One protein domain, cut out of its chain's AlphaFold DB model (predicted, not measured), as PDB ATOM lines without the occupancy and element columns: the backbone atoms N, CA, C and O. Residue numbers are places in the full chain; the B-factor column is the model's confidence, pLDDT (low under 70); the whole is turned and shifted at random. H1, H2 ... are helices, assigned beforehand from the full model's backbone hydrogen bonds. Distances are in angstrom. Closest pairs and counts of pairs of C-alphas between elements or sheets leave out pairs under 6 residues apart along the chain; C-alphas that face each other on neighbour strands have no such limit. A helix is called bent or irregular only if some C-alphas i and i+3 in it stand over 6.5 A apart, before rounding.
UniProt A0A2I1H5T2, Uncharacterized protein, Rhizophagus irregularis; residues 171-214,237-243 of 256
ATOM      1  N   GLN A 171      16.388  39.893  90.408       73.88
ATOM      2  CA  GLN A 171      17.230  40.098  91.592       73.88
ATOM      3  C   GLN A 171      16.709  39.374  92.840       73.88
ATOM      4  O   GLN A 171      17.385  39.390  93.867       73.88
ATOM      5  N   ASP A 172      15.538  38.735  92.776       72.25
ATOM      6  CA  ASP A 172      14.876  38.142  93.943       72.25
ATOM      7  C   ASP A 172      15.759  37.083  94.606       72.25
ATOM      8  O   ASP A 172      15.881  37.057  95.827       72.25
ATOM      9  N   ILE A 173      16.437  36.251  93.808       72.31
ATOM     10  CA  ILE A 173      17.361  35.219  94.305       72.31
ATOM     11  C   ILE A 173      18.494  35.853  95.120       72.31
ATOM     12  O   ILE A 173      18.711  35.473  96.267       72.31
ATOM     13  N   LYS A 174      19.186  36.850  94.556       78.25
ATOM     14  CA  LYS A 174      20.316  37.517  95.223       78.25
ATOM     15  C   LYS A 174      19.882  38.172  96.526       78.25
ATOM     16  O   LYS A 174      20.496  37.941  97.562       78.25
ATOM     17  N   LYS A 175      18.775  38.912  96.498       73.69
ATOM     18  CA  LYS A 175      18.272  39.583  97.696       73.69
ATOM     19  C   LYS A 175      17.772  38.605  98.761       73.69
ATOM     20  O   LYS A 175      17.932  38.863  99.947       73.69
ATOM     21  N   ASN A 176      17.193  37.469  98.371       72.81
ATOM     22  CA  ASN A 176      16.830  36.414  99.322       72.81
ATOM     23  C   ASN A 176      18.051  35.854 100.045       72.81
ATOM     24  O   ASN A 176      18.016  35.694 101.264       72.81
ATOM     25  N   LEU A 177      19.132  35.598  99.308       78.31
ATOM     26  CA  LEU A 177      20.392  35.153  99.896       78.31
ATOM     27  C   LEU A 177      20.967  36.216 100.840       78.31
ATOM     28  O   LEU A 177      21.395  35.872 101.938       78.31
ATOM     29  N   GLU A 178      20.902  37.498 100.471       78.44
ATOM     30  CA  GLU A 178      21.303  38.603 101.352       78.44
ATOM     31  C   GLU A 178      20.475  38.647 102.645       78.44
ATOM     32  O   GLU A 178      21.032  38.823 103.728       78.44
ATOM     33  N   ILE A 179      19.153  38.458 102.572       73.12
ATOM     34  CA  ILE A 179      18.276  38.429 103.756       73.12
ATOM     35  C   ILE A 179      18.632  37.252 104.668       73.12
ATOM     36  O   ILE A 179      18.753  37.433 105.882       73.12
ATOM     37  N   ILE A 180      18.830  36.060 104.098       79.25
ATOM     38  CA  ILE A 180      19.239  34.871 104.856       79.25
ATOM     39  C   ILE A 180      20.601  35.112 105.513       79.25
ATOM     40  O   ILE A 180      20.753  34.850 106.704       79.25
ATOM     41  N   ALA A 181      21.567  35.675 104.781       83.00
ATOM     42  CA  ALA A 181      22.888  35.995 105.310       83.00
ATOM     43  C   ALA A 181      22.808  36.985 106.484       83.00
ATOM     44  O   ALA A 181      23.382  36.729 107.542       83.00
ATOM     45  N   HIS A 182      22.044  38.073 106.348       79.31
ATOM     46  CA  HIS A 182      21.836  39.028 107.440       79.31
ATOM     47  C   HIS A 182      21.156  38.393 108.658       79.31
ATOM     48  O   HIS A 182      21.520  38.699 109.793       79.31
ATOM     49  N   TRP A 183      20.187  37.500 108.451       82.38
ATOM     50  CA  TRP A 183      19.540  36.778 109.545       82.38
ATOM     51  C   TRP A 183      20.497  35.807 110.253       82.38
ATOM     52  O   TRP A 183      20.518  35.768 111.482       82.38
ATOM     53  N   LEU A 184      21.356  35.094 109.519       84.44
ATOM     54  CA  LEU A 184      22.398  34.247 110.110       84.44
ATOM     55  C   LEU A 184      23.423  35.071 110.903       84.44
ATOM     56  O   LEU A 184      23.805  34.687 112.010       84.44
ATOM     57  N   LEU A 185      23.827  36.236 110.385       85.19
ATOM     58  CA  LEU A 185      24.692  37.175 111.109       85.19
ATOM     59  C   LEU A 185      24.034  37.677 112.397       85.19
ATOM     60  O   LEU A 185      24.709  37.820 113.414       85.19
ATOM     61  N   TYR A 186      22.722  37.903 112.373       84.56
ATOM     62  CA  TYR A 186      21.962  38.234 113.571       84.56
ATOM     63  C   TYR A 186      21.969  37.084 114.591       84.56
ATOM     64  O   TYR A 186      22.282  37.311 115.758       84.56
ATOM     65  N   ILE A 187      21.694  35.845 114.161       84.00
ATOM     66  CA  ILE A 187      21.711  34.661 115.040       84.00
ATOM     67  C   ILE A 187      23.069  34.506 115.721       84.00
ATOM     68  O   ILE A 187      23.116  34.266 116.925       84.00
ATOM     69  N   LYS A 188      24.165  34.712 114.981       85.19
ATOM     70  CA  LYS A 188      25.534  34.659 115.512       85.19
ATOM     71  C   LYS A 188      25.746  35.588 116.716       85.19
ATOM     72  O   LYS A 188      26.509  35.244 117.611       85.19
ATOM     73  N   VAL A 189      25.115  36.764 116.727       85.38
ATOM     74  CA  VAL A 189      25.271  37.777 117.791       85.38
ATOM     75  C   VAL A 189      24.216  37.621 118.900       85.38
ATOM     76  O   VAL A 189      24.347  38.217 119.968       85.38
ATOM     77  N   ASN A 190      23.177  36.809 118.683       80.31
ATOM     78  CA  ASN A 190      22.150  36.521 119.685       80.31
ATOM     79  C   ASN A 190      22.763  35.833 120.929       80.31
ATOM     80  O   ASN A 190      23.703  35.054 120.816       80.31
ATOM     81  N   LYS A 191      22.239  36.123 122.126       80.06
ATOM     82  CA  LYS A 191      22.705  35.552 123.402       80.06
ATOM     83  C   LYS A 191      22.160  34.143 123.676       80.06
ATOM     84  O   LYS A 191      22.684  33.446 124.539       80.06
ATOM     85  N   GLU A 192      21.107  33.724 122.977       88.50
ATOM     86  CA  GLU A 192      20.440  32.442 123.219       88.50
ATOM     87  C   GLU A 192      21.168  31.275 122.525       88.50
ATOM     88  O   GLU A 192      20.897  30.932 121.372       88.50
ATOM     89  N   VAL A 193      22.101  30.648 123.246       88.38
ATOM     90  CA  VAL A 193      22.948  29.549 122.738       88.38
ATOM     91  C   VAL A 193      22.122  28.359 122.235       88.38
ATOM     92  O   VAL A 193      22.438  27.784 121.196       88.38
ATOM     93  N   GLU A 194      21.029  28.013 122.918       88.56
ATOM     94  CA  GLU A 194      20.172  26.888 122.521       88.56
ATOM     95  C   GLU A 194      19.473  27.148 121.175       88.56
ATOM     96  O   GLU A 194      19.355  26.258 120.330       88.56
ATOM     97  N   TYR A 195      19.069  28.397 120.924       84.19
ATOM     98  CA  TYR A 195      18.523  28.800 119.633       84.19
ATOM     99  C   TYR A 195      19.584  28.719 118.533       84.19
ATOM    100  O   TYR A 195      19.316  28.158 117.470       84.19
ATOM    101  N   GLN A 196      20.803  29.199 118.792       85.38
ATOM    102  CA  GLN A 196      21.916  29.078 117.841       85.38
ATOM    103  C   GLN A 196      22.204  27.617 117.485       85.38
ATOM    104  O   GLN A 196      22.332  27.292 116.304       85.38
ATOM    105  N   LYS A 197      22.259  26.740 118.495       88.25
ATOM    106  CA  LYS A 197      22.519  25.309 118.326       88.25
ATOM    107  C   LYS A 197      21.451  24.643 117.461       88.25
ATOM    108  O   LYS A 197      21.795  24.020 116.461       88.25
ATOM    109  N   ARG A 198      20.168  24.872 117.758       87.69
ATOM    110  CA  ARG A 198      19.046  24.364 116.948       87.69
ATOM    111  C   ARG A 198      19.109  24.819 115.493       87.69
ATOM    112  O   ARG A 198      18.861  24.024 114.586       87.69
ATOM    113  N   ILE A 199      19.410  26.098 115.255       85.81
ATOM    114  CA  ILE A 199      19.549  26.611 113.888       85.81
ATOM    115  C   ILE A 199      20.724  25.927 113.185       85.81
ATOM    116  O   ILE A 199      20.560  25.472 112.055       85.81
ATOM    117  N   LEU A 200      21.876  25.805 113.846       85.56
ATOM    118  CA  LEU A 200      23.051  25.156 113.269       85.56
ATOM    119  C   LEU A 200      22.778  23.686 112.929       85.56
ATOM    120  O   LEU A 200      23.040  23.276 111.804       85.56
ATOM    121  N   GLU A 201      22.188  22.922 113.846       85.44
ATOM    122  CA  GLU A 201      21.811  21.517 113.628       85.44
ATOM    123  C   GLU A 201      20.806  21.348 112.480       85.44
ATOM    124  O   GLU A 201      20.834  20.338 111.781       85.44
ATOM    125  N   THR A 202      19.959  22.351 112.233       84.44
ATOM    126  CA  THR A 202      19.014  22.351 111.106       84.44
ATOM    127  C   THR A 202      19.697  22.695 109.777       84.44
ATOM    128  O   THR A 202      19.411  22.081 108.751       84.44
ATOM    129  N   PHE A 203      20.587  23.690 109.768       82.81
ATOM    130  CA  PHE A 203      21.229  24.180 108.541       82.81
ATOM    131  C   PHE A 203      22.386  23.302 108.075       82.81
ATOM    132  O   PHE A 203      22.624  23.202 106.873       82.81
ATOM    133  N   LEU A 204      23.115  22.688 109.004       81.12
ATOM    134  CA  LEU A 204      24.336  21.952 108.704       81.12
ATOM    135  C   LEU A 204      24.097  20.764 107.747       81.12
ATOM    136  O   LEU A 204      24.837  20.663 106.765       81.12
ATOM    137  N   PRO A 205      23.052  19.925 107.922       83.38
ATOM    138  CA  PRO A 205      22.737  18.861 106.968       83.38
ATOM    139  C   PRO A 205      22.389  19.395 105.574       83.38
ATOM    140  O   PRO A 205      22.879  18.867 104.581       83.38
ATOM    141  N   LEU A 206      21.599  20.472 105.496       80.94
ATOM    142  CA  LEU A 206      21.200  21.097 104.227       80.94
ATOM    143  C   LEU A 206      22.406  21.692 103.492       80.94
ATOM    144  O   LEU A 206      22.548  21.541 102.283       80.94
ATOM    145  N   TYR A 207      23.305  22.339 104.233       80.06
ATOM    146  CA  TYR A 207      24.545  22.885 103.695       80.06
ATOM    147  C   TYR A 207      25.440  21.786 103.112       80.06
ATOM    148  O   TYR A 207      25.903  21.911 101.977       80.06
ATOM    149  N   PHE A 208      25.647  20.692 103.852       77.75
ATOM    150  CA  PHE A 208      26.432  19.560 103.363       77.75
ATOM    151  C   PHE A 208      25.770  18.849 102.185       77.75
ATOM    152  O   PHE A 208      26.473  18.447 101.262       77.75
ATOM    153  N   GLN A 209      24.439  18.744 102.167       78.81
ATOM    154  CA  GLN A 209      23.712  18.222 101.015       78.81
ATOM    155  C   GLN A 209      23.991  19.067  99.764       78.81
ATOM    156  O   GLN A 209      24.417  18.520  98.751       78.81
ATOM    157  N   CYS A 210      23.858  20.395  99.850       75.81
ATOM    158  CA  CYS A 210      24.165  21.278  98.726       75.81
ATOM    159  C   CYS A 210      25.636  21.190  98.297       75.81
ATOM    160  O   CYS A 210      25.933  21.223  97.104       75.81
ATOM    161  N   LEU A 211      26.582  21.081  99.233       75.88
ATOM    162  CA  LEU A 211      27.990  20.875  98.882       75.88
ATOM    163  C   LEU A 211      28.195  19.548  98.138       75.88
ATOM    164  O   LEU A 211      28.858  19.536  97.104       75.88
ATOM    165  N   ASN A 212      27.601  18.458  98.620       74.44
ATOM    166  CA  ASN A 212      27.729  17.130  98.018       74.44
ATOM    167  C   ASN A 212      27.074  17.041  96.629       74.44
ATOM    168  O   ASN A 212      27.628  16.390  95.740       74.44
ATOM    169  N   GLU A 213      25.943  17.720  96.419       65.19
ATOM    170  CA  GLU A 213      25.304  17.876  95.105       65.19
ATOM    171  C   GLU A 213      26.237  18.615  94.134       65.19
ATOM    172  O   GLU A 213      26.512  18.114  93.050       65.19
ATOM    173  N   ASN A 214      26.876  19.712  94.565       59.03
ATOM    174  CA  ASN A 214      27.867  20.431  93.749       59.03
ATOM    175  C   ASN A 214      29.132  19.603  93.426       59.03
ATOM    176  O   ASN A 214      29.830  19.893  92.449       59.03
ATOM    177  N   LYS A 237       8.112  36.722 100.759       56.50
ATOM    178  CA  LYS A 237       7.955  35.817 101.907       56.50
ATOM    179  C   LYS A 237       9.160  35.831 102.845       56.50
ATOM    180  O   LYS A 237       8.956  35.809 104.053       56.50
ATOM    181  N   SER A 238      10.385  35.929 102.329       51.53
ATOM    182  CA  SER A 238      11.619  36.039 103.122       51.53
ATOM    183  C   SER A 238      11.680  37.357 103.896       51.53
ATOM    184  O   SER A 238      12.102  37.404 105.050       51.53
ATOM    185  N   LEU A 239      11.173  38.424 103.293       52.44
ATOM    186  CA  LEU A 239      11.198  39.770 103.841       52.44
ATOM    187  C   LEU A 239      10.104  39.974 104.900       52.44
ATOM    188  O   LEU A 239      10.317  40.586 105.956       52.44
ATOM    189  N   LEU A 240       8.942  39.362 104.668       54.41
ATOM    190  CA  LEU A 240       7.913  39.208 105.686       54.41
ATOM    191  C   LEU A 240       8.361  38.272 106.817       54.41
ATOM    192  O   LEU A 240       8.114  38.598 107.972       54.41
ATOM    193  N   PHE A 241       9.067  37.175 106.527       54.34
ATOM    194  CA  PHE A 241       9.663  36.301 107.543       54.34
ATOM    195  C   PHE A 241      10.644  37.072 108.433       54.34
ATOM    196  O   PHE A 241      10.520  37.048 109.657       54.34
ATOM    197  N   TYR A 242      11.558  37.832 107.832       52.47
ATOM    198  CA  TYR A 242      12.501  38.686 108.554       52.47
ATOM    199  C   TYR A 242      11.773  39.682 109.474       52.47
ATOM    200  O   TYR A 242      12.080  39.794 110.660       52.47
ATOM    201  N   SER A 243      10.716  40.326 108.978       52.50
ATOM    202  CA  SER A 243       9.957  41.334 109.739       52.50
ATOM    203  C   SER A 243       9.043  40.756 110.817       52.50
ATOM    204  O   SER A 243       8.880  41.344 111.886       52.50
TER     205      SER A 243
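This is residues 171 to 214 and 237 to 243 of the 256 residues of an uncharacterized protein of Rhizophagus irregularis (UniProt A0A2I1H5T2). Two long helices, H1 and H2, make an open V, joined at its narrow end by the tight link of residues 190 to 192, and a short third helix, H3, packs on H1 outside the V. H2 is bent into two arms, and its residues 201 to 214 stick out free. The printed part has 51 residues with three named helices, in the order H1, H2, H3, and no named strand; its class is all helix. The whole is loose, with a radius of gyration of the C-alphas of 12.5 A, and flat, spanning 32 by 30 by 15 A.

Start with H1, residues 172 to 189, and go on past the link to H2, residues 193 to 214. By its hydrogen bonds H2 was assigned as one helix, but it is bent: C-alphas 202 and 205 are 6.6 A apart. Its arms are H2a, residues 193 to 202, and H2b, residues 205 to 214, and their lines stand at a steep tilt of 36 degrees, only just past shallow. Look at Ile 187 and Gln 196, whose C-alphas, the closest of H1 and H2a, are 6.2 A apart; H1 and H2a are close but not clearly touching. They run opposite ways at a steep tilt of 36 degrees, only just past shallow. H1 and H2b are apart. Then look at H3, residues 237 to 243, which touches H1 at residues 176 to 183 alone. The closest C-alphas of H1 and H3 are those of Asn 176 and Ser 238, 6.5 A apart. These two helices run the same way at a shallow tilt of 33 degrees, only just short of steep. H3 is apart from both H2a and H2b. In H2a, H2b and H3 every O i to N i+4 pair is within hydrogen-bond range; in H1 it is 13 of 14.

Find C-alpha 172 at (14.876, 38.142, 93.943); from there H1 runs 26.0 A to C-alpha 189. H2a begins at C-alpha 193, at (22.948, 29.549, 122.738), and is 14.2 A long. H2b, 14.3 A long, ends at C-alpha 214. H3 is 9.8 A long and ends at C-alpha 243, at (9.957, 41.334, 109.739).

The two C-alphas farthest apart are those of Gln 171 and Glu 194, 33.8 A. Residues 215 to 236 are cut out and not printed, and C-alphas 214 and 237 stand 26.5 A apart across the cut. The mean pLDDT of the printed part is 76.6; look for values under 70 at residues 213 to 214 and 237 to 243, where the model's confidence is low.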